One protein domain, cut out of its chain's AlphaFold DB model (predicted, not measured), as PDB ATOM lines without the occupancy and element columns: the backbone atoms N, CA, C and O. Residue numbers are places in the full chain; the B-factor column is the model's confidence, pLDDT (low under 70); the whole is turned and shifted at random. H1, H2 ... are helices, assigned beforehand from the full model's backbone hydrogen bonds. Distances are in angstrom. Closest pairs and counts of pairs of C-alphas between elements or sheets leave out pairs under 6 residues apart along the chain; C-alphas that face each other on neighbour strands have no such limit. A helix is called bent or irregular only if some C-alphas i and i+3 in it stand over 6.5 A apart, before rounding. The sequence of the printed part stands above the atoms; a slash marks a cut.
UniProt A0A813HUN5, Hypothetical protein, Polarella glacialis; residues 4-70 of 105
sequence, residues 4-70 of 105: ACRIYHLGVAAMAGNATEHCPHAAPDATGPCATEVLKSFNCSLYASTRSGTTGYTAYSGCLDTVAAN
ATOM      1  N   ALA A   4     -32.808 -26.570 -13.736       72.75
ATOM      2  CA  ALA A   4     -32.924 -25.174 -14.127       72.75
ATOM      3  C   ALA A   4     -33.644 -24.356 -13.051       72.75
ATOM      4  O   ALA A   4     -33.202 -23.252 -12.738       72.75
ATOM      5  N   CYS A   5     -34.688 -24.917 -12.432       74.88
ATOM      6  CA  CYS A   5     -35.431 -24.214 -11.394       74.88
ATOM      7  C   CYS A   5     -34.568 -23.998 -10.148       74.88
ATOM      8  O   CYS A   5     -34.493 -22.889  -9.621       74.88
ATOM      9  N   ARG A   6     -33.899 -25.058  -9.680       78.00
ATOM     10  CA  ARG A   6     -33.096 -25.017  -8.449       78.00
ATOM     11  C   ARG A   6     -31.857 -24.133  -8.595       78.00
ATOM     12  O   ARG A   6     -31.542 -23.391  -7.669       78.00
ATOM     13  N   ILE A   7     -31.191 -24.153  -9.754       77.44
ATOM     14  CA  ILE A   7     -30.055 -23.261 -10.055       77.44
ATOM     15  C   ILE A   7     -30.517 -21.802 -10.119       77.44
ATOM     16  O   ILE A   7     -29.892 -20.942  -9.504       77.44
ATOM     17  N   TYR A   8     -31.623 -21.528 -10.820       82.75
ATOM     18  CA  TYR A   8     -32.180 -20.180 -10.914       82.75
ATOM     19  C   TYR A   8     -32.529 -19.622  -9.535       82.75
ATOM     20  O   TYR A   8     -32.055 -18.553  -9.156       82.75
ATOM     21  N   HIS A   9     -33.303 -20.372  -8.748       83.25
ATOM     22  CA  HIS A   9     -33.720 -19.921  -7.426       83.25
ATOM     23  C   HIS A   9     -32.548 -19.764  -6.461       83.25
ATOM     24  O   HIS A   9     -32.582 -18.857  -5.638       83.25
ATOM     25  N   LEU A  10     -31.486 -20.562  -6.597       83.44
ATOM     26  CA  LEU A  10     -30.255 -20.337  -5.847       83.44
ATOM     27  C   LEU A  10     -29.574 -19.016  -6.245       83.44
ATOM     28  O   LEU A  10     -29.140 -18.267  -5.373       83.44
ATOM     29  N   GLY A  11     -29.519 -18.701  -7.542       83.50
ATOM     30  CA  GLY A  11     -28.981 -17.431  -8.035       83.50
ATOM     31  C   GLY A  11     -29.768 -16.215  -7.537       83.50
ATOM     32  O   GLY A  11     -29.170 -15.249  -7.071       83.50
ATOM     33  N   VAL A  12     -31.104 -16.278  -7.566       84.00
ATOM     34  CA  VAL A  12     -31.962 -15.199  -7.045       84.00
ATOM     35  C   VAL A  12     -31.845 -15.087  -5.526       84.00
ATOM     36  O   VAL A  12     -31.757 -13.981  -5.000       84.00
ATOM     37  N   ALA A  13     -31.785 -16.213  -4.813       84.81
ATOM     38  CA  ALA A  13     -31.630 -16.225  -3.362       84.81
ATOM     39  C   ALA A  13     -30.327 -15.564  -2.894       84.81
ATOM     40  O   ALA A  13     -30.309 -14.950  -1.831       84.81
ATOM     41  N   ALA A  14     -29.251 -15.684  -3.678       84.56
ATOM     42  CA  ALA A  14     -27.959 -15.074  -3.379       84.56
ATOM     43  C   ALA A  14     -27.964 -13.536  -3.479       84.56
ATOM     44  O   ALA A  14     -27.022 -12.890  -3.021       84.56
ATOM     45  N   MET A  15     -29.011 -12.943  -4.057       87.19
ATOM     46  CA  MET A  15     -29.207 -11.495  -4.075       87.19
ATOM     47  C   MET A  15     -29.689 -10.997  -2.702       87.19
ATOM     48  O   MET A  15     -30.422 -11.684  -1.986       87.19
ATOM     49  N   ALA A  16     -29.299  -9.776  -2.331       83.44
ATOM     50  CA  ALA A  16     -29.656  -9.193  -1.039       83.44
ATOM     51  C   ALA A  16     -31.184  -9.147  -0.834       83.44
ATOM     52  O   ALA A  16     -31.918  -8.672  -1.696       83.44
ATOM     53  N   GLY A  17     -31.658  -9.640   0.316       83.50
ATOM     54  CA  GLY A  17     -33.080  -9.641   0.695       83.50
ATOM     55  C   GLY A  17     -33.917 -10.812   0.160       83.50
ATOM     56  O   GLY A  17     -35.030 -11.016   0.631       83.50
ATOM     57  N   ASN A  18     -33.378 -11.629  -0.747       82.62
ATOM     58  CA  ASN A  18     -34.148 -12.645  -1.476       82.62
ATOM     59  C   ASN A  18     -34.039 -14.069  -0.901       82.62
ATOM     60  O   ASN A  18     -34.758 -14.978  -1.328       82.62
ATOM     61  N   ALA A  19     -33.154 -14.288   0.075       82.44
ATOM     62  CA  ALA A  19     -32.856 -15.618   0.605       82.44
ATOM     63  C   ALA A  19     -34.091 -16.329   1.192       82.44
ATOM     64  O   ALA A  19     -34.301 -17.511   0.920       82.44
ATOM     65  N   THR A  20     -34.927 -15.623   1.958       81.38
ATOM     66  CA  THR A  20     -36.092 -16.215   2.637       81.38
ATOM     67  C   THR A  20     -37.102 -16.807   1.658       81.38
ATOM     68  O   THR A  20     -37.589 -17.912   1.880       81.38
ATOM     69  N   GLU A  21     -37.383 -16.104   0.562       81.75
ATOM     70  CA  GLU A  21     -38.389 -16.518  -0.420       81.75
ATOM     71  C   GLU A  21     -37.855 -17.580  -1.387       81.75
ATOM     72  O   GLU A  21     -38.561 -18.523  -1.737       81.75
ATOM     73  N   HIS A  22     -36.592 -17.467  -1.804       82.81
ATOM     74  CA  HIS A  22     -36.078 -18.289  -2.899       82.81
ATOM     75  C   HIS A  22     -35.285 -19.515  -2.462       82.81
ATOM     76  O   HIS A  22     -35.238 -20.506  -3.198       82.81
ATOM     77  N   CYS A  23     -34.703 -19.521  -1.263       79.12
ATOM     78  CA  CYS A  23     -33.972 -20.700  -0.828       79.12
ATOM     79  C   CYS A  23     -34.831 -21.970  -0.648       79.12
ATOM     80  O   CYS A  23     -34.294 -23.043  -0.924       79.12
ATOM     81  N   PRO A  24     -36.118 -21.929  -0.232       78.94
ATOM     82  CA  PRO A  24     -36.980 -23.118  -0.207       78.94
ATOM     83  C   PRO A  24     -37.130 -23.793  -1.576       78.94
ATOM     84  O   PRO A  24     -37.265 -25.007  -1.650       78.94
ATOM     85  N   HIS A  25     -37.050 -23.028  -2.667       78.25
ATOM     86  CA  HIS A  25     -37.151 -23.563  -4.028       78.25
ATOM     87  C   HIS A  25     -35.825 -24.123  -4.558       78.25
ATOM     88  O   HIS A  25     -35.817 -24.950  -5.470       78.25
ATOM     89  N   ALA A  26     -34.700 -23.688  -3.989       78.31
ATOM     90  CA  ALA A  26     -33.380 -24.260  -4.243       78.31
ATOM     91  C   ALA A  26     -33.073 -25.471  -3.339       78.31
ATOM     92  O   ALA A  26     -32.135 -26.219  -3.615       78.31
ATOM     93  N   ALA A  27     -33.846 -25.662  -2.264       75.56
ATOM     94  CA  ALA A  27     -33.590 -26.649  -1.220       75.56
ATOM     95  C   ALA A  27     -33.771 -28.095  -1.706       75.56
ATOM     96  O   ALA A  27     -34.588 -28.331  -2.584       75.56
ATOM     97  N   PRO A  28     -33.073 -29.097  -1.150       65.06
ATOM     98  CA  PRO A  28     -33.151 -30.501  -1.593       65.06
ATOM     99  C   PRO A  28     -34.572 -31.064  -1.533       65.06
ATOM    100  O   PRO A  28     -35.038 -31.701  -2.475       65.06
ATOM    101  N   ASP A  29     -35.265 -30.721  -0.456       66.62
ATOM    102  CA  ASP A  29     -36.659 -31.005  -0.143       66.62
ATOM    103  C   ASP A  29     -37.640 -30.006  -0.775       66.62
ATOM    104  O   ASP A  29     -38.819 -30.016  -0.422       66.62
ATOM    105  N   ALA A  30     -37.185 -29.161  -1.714       72.69
ATOM    106  CA  ALA A  30     -38.052 -28.255  -2.457       72.69
ATOM    107  C   ALA A  30     -39.273 -29.019  -2.956       72.69
ATOM    108  O   ALA A  30     -39.160 -30.056  -3.614       72.69
ATOM    109  N   THR A  31     -40.448 -28.495  -2.636       70.38
ATOM    110  CA  THR A  31     -41.714 -29.095  -3.033       70.38
ATOM    111  C   THR A  31     -41.974 -28.868  -4.526       70.38
ATOM    112  O   THR A  31     -41.223 -28.184  -5.229       70.38
ATOM    113  N   GLY A  32     -43.017 -29.508  -5.062       68.19
ATOM    114  CA  GLY A  32     -43.380 -29.375  -6.476       68.19
ATOM    115  C   GLY A  32     -43.534 -27.904  -6.910       68.19
ATOM    116  O   GLY A  32     -43.916 -27.072  -6.088       68.19
ATOM    117  N   PRO A  33     -43.244 -27.567  -8.182       68.06
ATOM    118  CA  PRO A  33     -42.957 -28.477  -9.302       68.06
ATOM    119  C   PRO A  33     -41.490 -28.949  -9.383       68.06
ATOM    120  O   PRO A  33     -41.184 -29.904 -10.100       68.06
ATOM    121  N   CYS A  34     -40.589 -28.331  -8.615       69.44
ATOM    122  CA  CYS A  34     -39.135 -28.511  -8.715       69.44
ATOM    123  C   CYS A  34     -38.603 -29.727  -7.928       69.44
ATOM    124  O   CYS A  34     -37.444 -30.117  -8.090       69.44
ATOM    125  N   ALA A  35     -39.447 -30.361  -7.104       69.81
ATOM    126  CA  ALA A  35     -39.127 -31.567  -6.330       69.81
ATOM    127  C   ALA A  35     -38.554 -32.713  -7.178       69.81
ATOM    128  O   ALA A  35     -37.681 -33.445  -6.731       69.81
ATOM    129  N   THR A  36     -39.035 -32.849  -8.415       70.12
ATOM    130  CA  THR A  36     -38.662 -33.945  -9.328       70.12
ATOM    131  C   THR A  36     -37.342 -33.718 -10.071       70.12
ATOM    132  O   THR A  36     -36.898 -34.579 -10.837       70.12
ATOM    133  N   GLU A  37     -36.707 -32.560  -9.885       71.81
ATOM    134  CA  GLU A  37     -35.421 -32.265 -10.500       71.81
ATOM    135  C   GLU A  37     -34.293 -33.060  -9.803       71.81
ATOM    136  O   GLU A  37     -34.044 -32.901  -8.611       71.81
ATOM    137  N   VAL A  38     -33.585 -33.913 -10.553       66.31
ATOM    138  CA  VAL A  38     -32.466 -34.730 -10.039       66.31
ATOM    139  C   VAL A  38     -31.192 -33.890  -9.922       66.31
ATOM    140  O   VAL A  38     -30.749 -33.331 -10.929       66.31
ATOM    141  N   LEU A  39     -30.591 -33.855  -8.724       65.50
ATOM    142  CA  LEU A  39     -29.374 -33.108  -8.370       65.50
ATOM    143  C   LEU A  39     -28.125 -33.591  -9.115       65.50
ATOM    144  O   LEU A  39     -27.362 -34.400  -8.610       65.50
ATOM    145  N   LYS A  40     -27.927 -33.074 -10.329       67.19
ATOM    146  CA  LYS A  40     -26.802 -33.413 -11.220       67.19
ATOM    147  C   LYS A  40     -25.628 -32.434 -11.132       67.19
ATOM    148  O   LYS A  40     -24.488 -32.818 -11.359       67.19
ATOM    149  N   SER A  41     -25.913 -31.174 -10.818       69.06
ATOM    150  CA  SER A  41     -24.939 -30.116 -10.539       69.06
ATOM    151  C   SER A  41     -25.611 -29.060  -9.657       69.06
ATOM    152  O   SER A  41     -26.718 -28.611  -9.954       69.06
ATOM    153  N   PHE A  42     -24.989 -28.707  -8.531       75.25
ATOM    154  CA  PHE A  42     -25.552 -27.756  -7.569       75.25
ATOM    155  C   PHE A  42     -24.439 -27.096  -6.751       75.25
ATOM    156  O   PHE A  42     -23.517 -27.770  -6.292       75.25
ATOM    157  N   ASN A  43     -24.509 -25.776  -6.563       80.94
ATOM    158  CA  ASN A  43     -23.496 -25.044  -5.807       80.94
ATOM    159  C   ASN A  43     -23.802 -25.118  -4.303       80.94
ATOM    160  O   ASN A  43     -24.420 -24.222  -3.730       80.94
ATOM    161  N   CYS A  44     -23.366 -26.214  -3.677       80.06
ATOM    162  CA  CYS A  44     -23.554 -26.479  -2.251       80.06
ATOM    163  C   CYS A  44     -23.020 -25.352  -1.357       80.06
ATOM    164  O   CYS A  44     -23.672 -24.985  -0.381       80.06
ATOM    165  N   SER A  45     -21.864 -24.779  -1.706       84.19
ATOM    166  CA  SER A  45     -21.239 -23.698  -0.940       84.19
ATOM    167  C   SER A  45     -22.055 -22.409  -1.001       84.19
ATOM    168  O   SER A  45     -22.265 -21.777   0.031       84.19
ATOM    169  N   LEU A  46     -22.556 -22.046  -2.188       83.56
ATOM    170  CA  LEU A  46     -23.438 -20.891  -2.362       83.56
ATOM    171  C   LEU A  46     -24.755 -21.091  -1.610       83.56
ATOM    172  O   LEU A  46     -25.197 -20.203  -0.897       83.56
ATOM    173  N   TYR A  47     -25.357 -22.276  -1.709       80.88
ATOM    174  CA  TYR A  47     -26.586 -22.568  -0.975       80.88
ATOM    175  C   TYR A  47     -26.382 -22.441   0.539       80.88
ATOM    176  O   TYR A  47     -27.182 -21.788   1.206       80.88
ATOM    177  N   ALA A  48     -25.292 -22.996   1.078       81.50
ATOM    178  CA  ALA A  48     -24.967 -22.901   2.497       81.50
ATOM    179  C   ALA A  48     -24.720 -21.453   2.952       81.50
ATOM    180  O   ALA A  48     -25.226 -21.053   4.001       81.50
ATOM    181  N   SER A  49     -23.989 -20.651   2.168       83.62
ATOM    182  CA  SER A  49     -23.704 -19.257   2.522       83.62
ATOM    183  C   SER A  49     -24.962 -18.390   2.480       83.62
ATOM    184  O   SER A  49     -25.241 -17.685   3.449       83.62
ATOM    185  N   THR A  50     -25.776 -18.511   1.428       81.62
ATOM    186  CA  THR A  50     -27.045 -17.784   1.277       81.62
ATOM    187  C   THR A  50     -28.050 -18.133   2.380       81.62
ATOM    188  O   THR A  50     -28.796 -17.270   2.843       81.62
ATOM    189  N   ARG A  51     -28.055 -19.387   2.844       76.38
ATOM    190  CA  ARG A  51     -28.983 -19.891   3.867       76.38
ATOM    191  C   ARG A  51     -28.549 -19.683   5.312       76.38
ATOM    192  O   ARG A  51     -29.396 -19.759   6.198       76.38
ATOM    193  N   SER A  52     -27.265 -19.426   5.561       71.62
ATOM    194  CA  SER A  52     -26.707 -19.290   6.915       71.62
ATOM    195  C   SER A  52     -27.387 -18.206   7.773       71.62
ATOM    196  O   SER A  52     -27.358 -18.295   8.998       71.62
ATOM    197  N   GLY A  53     -28.051 -17.227   7.146       66.56
ATOM    198  CA  GLY A  53     -28.823 -16.171   7.813       66.56
ATOM    199  C   GLY A  53     -30.347 -16.352   7.795       66.56
ATOM    200  O   GLY A  53     -31.064 -15.463   8.246       66.56
ATOM    201  N   THR A  54     -30.876 -17.453   7.248       68.12
ATOM    202  CA  THR A  54     -32.328 -17.671   7.134       68.12
ATOM    203  C   THR A  54     -32.867 -18.470   8.326       68.12
ATOM    204  O   THR A  54     -32.359 -19.541   8.653       68.12
ATOM    205  N   THR A  55     -33.939 -17.988   8.961       66.19
ATOM    206  CA  THR A  55     -34.602 -18.704  10.070       66.19
ATOM    207  C   THR A  55     -35.253 -20.001   9.567       66.19
ATOM    208  O   THR A  55     -35.879 -20.004   8.509       66.19
ATOM    209  N   GLY A  56     -35.113 -21.104  10.316       61.00
ATOM    210  CA  GLY A  56     -35.720 -22.404   9.975       61.00
ATOM    211  C   GLY A  56     -34.937 -23.244   8.959       61.00
ATOM    212  O   GLY A  56     -35.472 -24.201   8.402       61.00
ATOM    213  N   TYR A  57     -33.675 -22.899   8.692       61.72
ATOM    214  CA  TYR A  57     -32.821 -23.666   7.790       61.72
ATOM    215  C   TYR A  57     -32.392 -25.012   8.391       61.72
ATOM    216  O   TYR A  57     -31.809 -25.063   9.473       61.72
ATOM    217  N   THR A  58     -32.600 -26.091   7.632       61.03
ATOM    218  CA  THR A  58     -31.923 -27.373   7.856       61.03
ATOM    219  C   THR A  58     -30.752 -27.474   6.891       61.03
ATOM    220  O   THR A  58     -30.935 -27.396   5.673       61.03
ATOM    221  N   ALA A  59     -29.544 -27.632   7.439       61.50
ATOM    222  CA  ALA A  59     -28.343 -27.822   6.643       61.50
ATOM    223  C   ALA A  59     -28.504 -29.000   5.688       61.50
ATOM    224  O   ALA A  59     -28.896 -30.089   6.103       61.50
ATOM    225  N   TYR A  60     -28.166 -28.794   4.412       67.31
ATOM    226  CA  TYR A  60     -28.114 -29.905   3.475       67.31
ATOM    227  C   TYR A  60     -26.855 -30.747   3.726       67.31
ATOM    228  O   TYR A  60     -25.858 -30.631   3.014       67.31
ATOM    229  N   SER A  61     -26.893 -31.587   4.762       63.62
ATOM    230  CA  SER A  61     -25.745 -32.354   5.265       63.62
ATOM    231  C   SER A  61     -25.235 -33.446   4.315       63.62
ATOM    232  O   SER A  61     -24.220 -34.059   4.610       63.62
ATOM    233  N   GLY A  62     -25.891 -33.659   3.171       71.94
ATOM    234  CA  GLY A  62     -25.487 -34.601   2.121       71.94
ATOM    235  C   GLY A  62     -25.429 -33.960   0.737       71.94
ATOM    236  O   GLY A  62     -25.681 -34.633  -0.260       71.94
ATOM    237  N   CYS A  63     -25.171 -32.648   0.654       74.31
ATOM    238  CA  CYS A  63     -25.198 -31.936  -0.623       74.31
ATOM    239  C   CYS A  63     -24.209 -32.494  -1.643       74.31
ATOM    240  O   CYS A  63     -24.583 -32.792  -2.776       74.31
ATOM    241  N   LEU A  64     -22.961 -32.685  -1.216       75.56
ATOM    242  CA  LEU A  64     -21.915 -33.240  -2.065       75.56
ATOM    243  C   LEU A  64     -22.190 -34.709  -2.396       75.56
ATOM    244  O   LEU A  64     -22.066 -35.087  -3.557       75.56
ATOM    245  N   ASP A  65     -22.650 -35.500  -1.425       77.12
ATOM    246  CA  ASP A  65     -22.962 -36.919  -1.623       77.12
ATOM    247  C   ASP A  65     -24.123 -37.122  -2.599       77.12
ATOM    248  O   ASP A  65     -24.080 -37.999  -3.457       77.12
ATOM    249  N   THR A  66     -25.147 -36.270  -2.529       72.69
ATOM    250  CA  THR A  66     -26.298 -36.349  -3.436       72.69
ATOM    251  C   THR A  66     -25.934 -35.910  -4.850       72.69
ATOM    252  O   THR A  66     -26.437 -36.479  -5.814       72.69
ATOM    253  N   VAL A  67     -25.039 -34.931  -5.003       70.69
ATOM    254  CA  VAL A  67     -24.484 -34.582  -6.319       70.69
ATOM    255  C   VAL A  67     -23.607 -35.727  -6.849       70.69
ATOM    256  O   VAL A  67     -23.741 -36.112  -8.009       70.69
ATOM    257  N   ALA A  68     -22.764 -36.327  -6.003       70.44
ATOM    258  CA  ALA A  68     -21.866 -37.424  -6.370       70.44
ATOM    259  C   ALA A  68     -22.611 -38.717  -6.750       70.44
ATOM    260  O   ALA A  68     -22.213 -39.408  -7.686       70.44
ATOM    261  N   ALA A  69     -23.730 -39.013  -6.084       68.31
ATOM    262  CA  ALA A  69     -24.599 -40.150  -6.386       68.31
ATOM    263  C   ALA A  69     -25.337 -40.024  -7.737       68.31
ATOM    264  O   ALA A  69     -25.959 -40.987  -8.188       68.31
ATOM    265  N   ASN A  70     -25.246 -38.870  -8.414       63.81
ATOM    266  CA  ASN A  70     -25.860 -38.598  -9.717       63.81
ATOM    267  C   ASN A  70     -24.799 -38.335 -10.823       63.81
ATOM    268  O   ASN A  70     -24.768 -37.251 -11.415       63.81
TER     269      ASN A  70
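Overview. This is residues 4 to 70 of the 105 residues of the protein "Hypothetical protein" of Polarella glacialis (UniProt A0A813HUN5). Two short helices, H1 and H2, lie side by side as a hairpin, and H3 packs across both of them at a tilt, the three centres making a triangle; the little helix H4 is set off beyond the beginning of H3. Long loops join H2 to H3 and H3 to H4. You have 67 printed residues with four named helices in the order H1, H2, H3, H4 and no named strand; the class is all helix, with under half of the residues in named elements. The whole is compact, with a radius of gyration of the C-alphas of 10.9 A, and spans 32 by 23 by 18 A.

Arrangement. Start with H1, residues 4 to 13, and H2, residues 19 to 26: this hairpin touches, closest at the C-alphas of Ala 13 and Ala 19, 4.2 A apart, with a shallow tilt of 16 degrees, opposite ways. H3, residues 44 to 51, forms a hairpin with H2; their closest C-alphas, of Ala 19 and Thr 50, are 6.2 A apart, and the tilt of 33 degrees is only just shallow. H1 and H3 only just touch, with 3 pairs of C-alphas within 8 A, the closest being Leu 10 and Tyr 47 at 6.5 A. H4, residues 63 to 68, is close to H3 but not clearly touching: the closest C-alphas, of Cys 44 and Cys 63, are 5.9 A apart. H4 is apart from H1 and H2. Each O i to N i+4 pair is within hydrogen-bond range in H1, H3 and H4, but 2 of 4 in H2.

Along the chain. Find C-alpha 4 at (-32.924, -25.174, -14.127); H1 runs 14.1 A from there. H2 is 9.9 A long and only just irregular: C-alphas 21 and 24 are 6.8 A apart. H3 is 10.5 A long, and H4 runs 8.6 A to C-alpha 68 at (-21.866, -37.424, -6.370).

Size, cuts and confidence. The farthest C-alphas, of Gly 17 and Ala 69, are 32.4 A apart. The printed part has no cut; its long links are H2 to H3 and H3 to H4. Look for pLDDT under 70 at residues 28 to 29, 32 to 35, 38 to 41, 53 to 61 and 69 to 70.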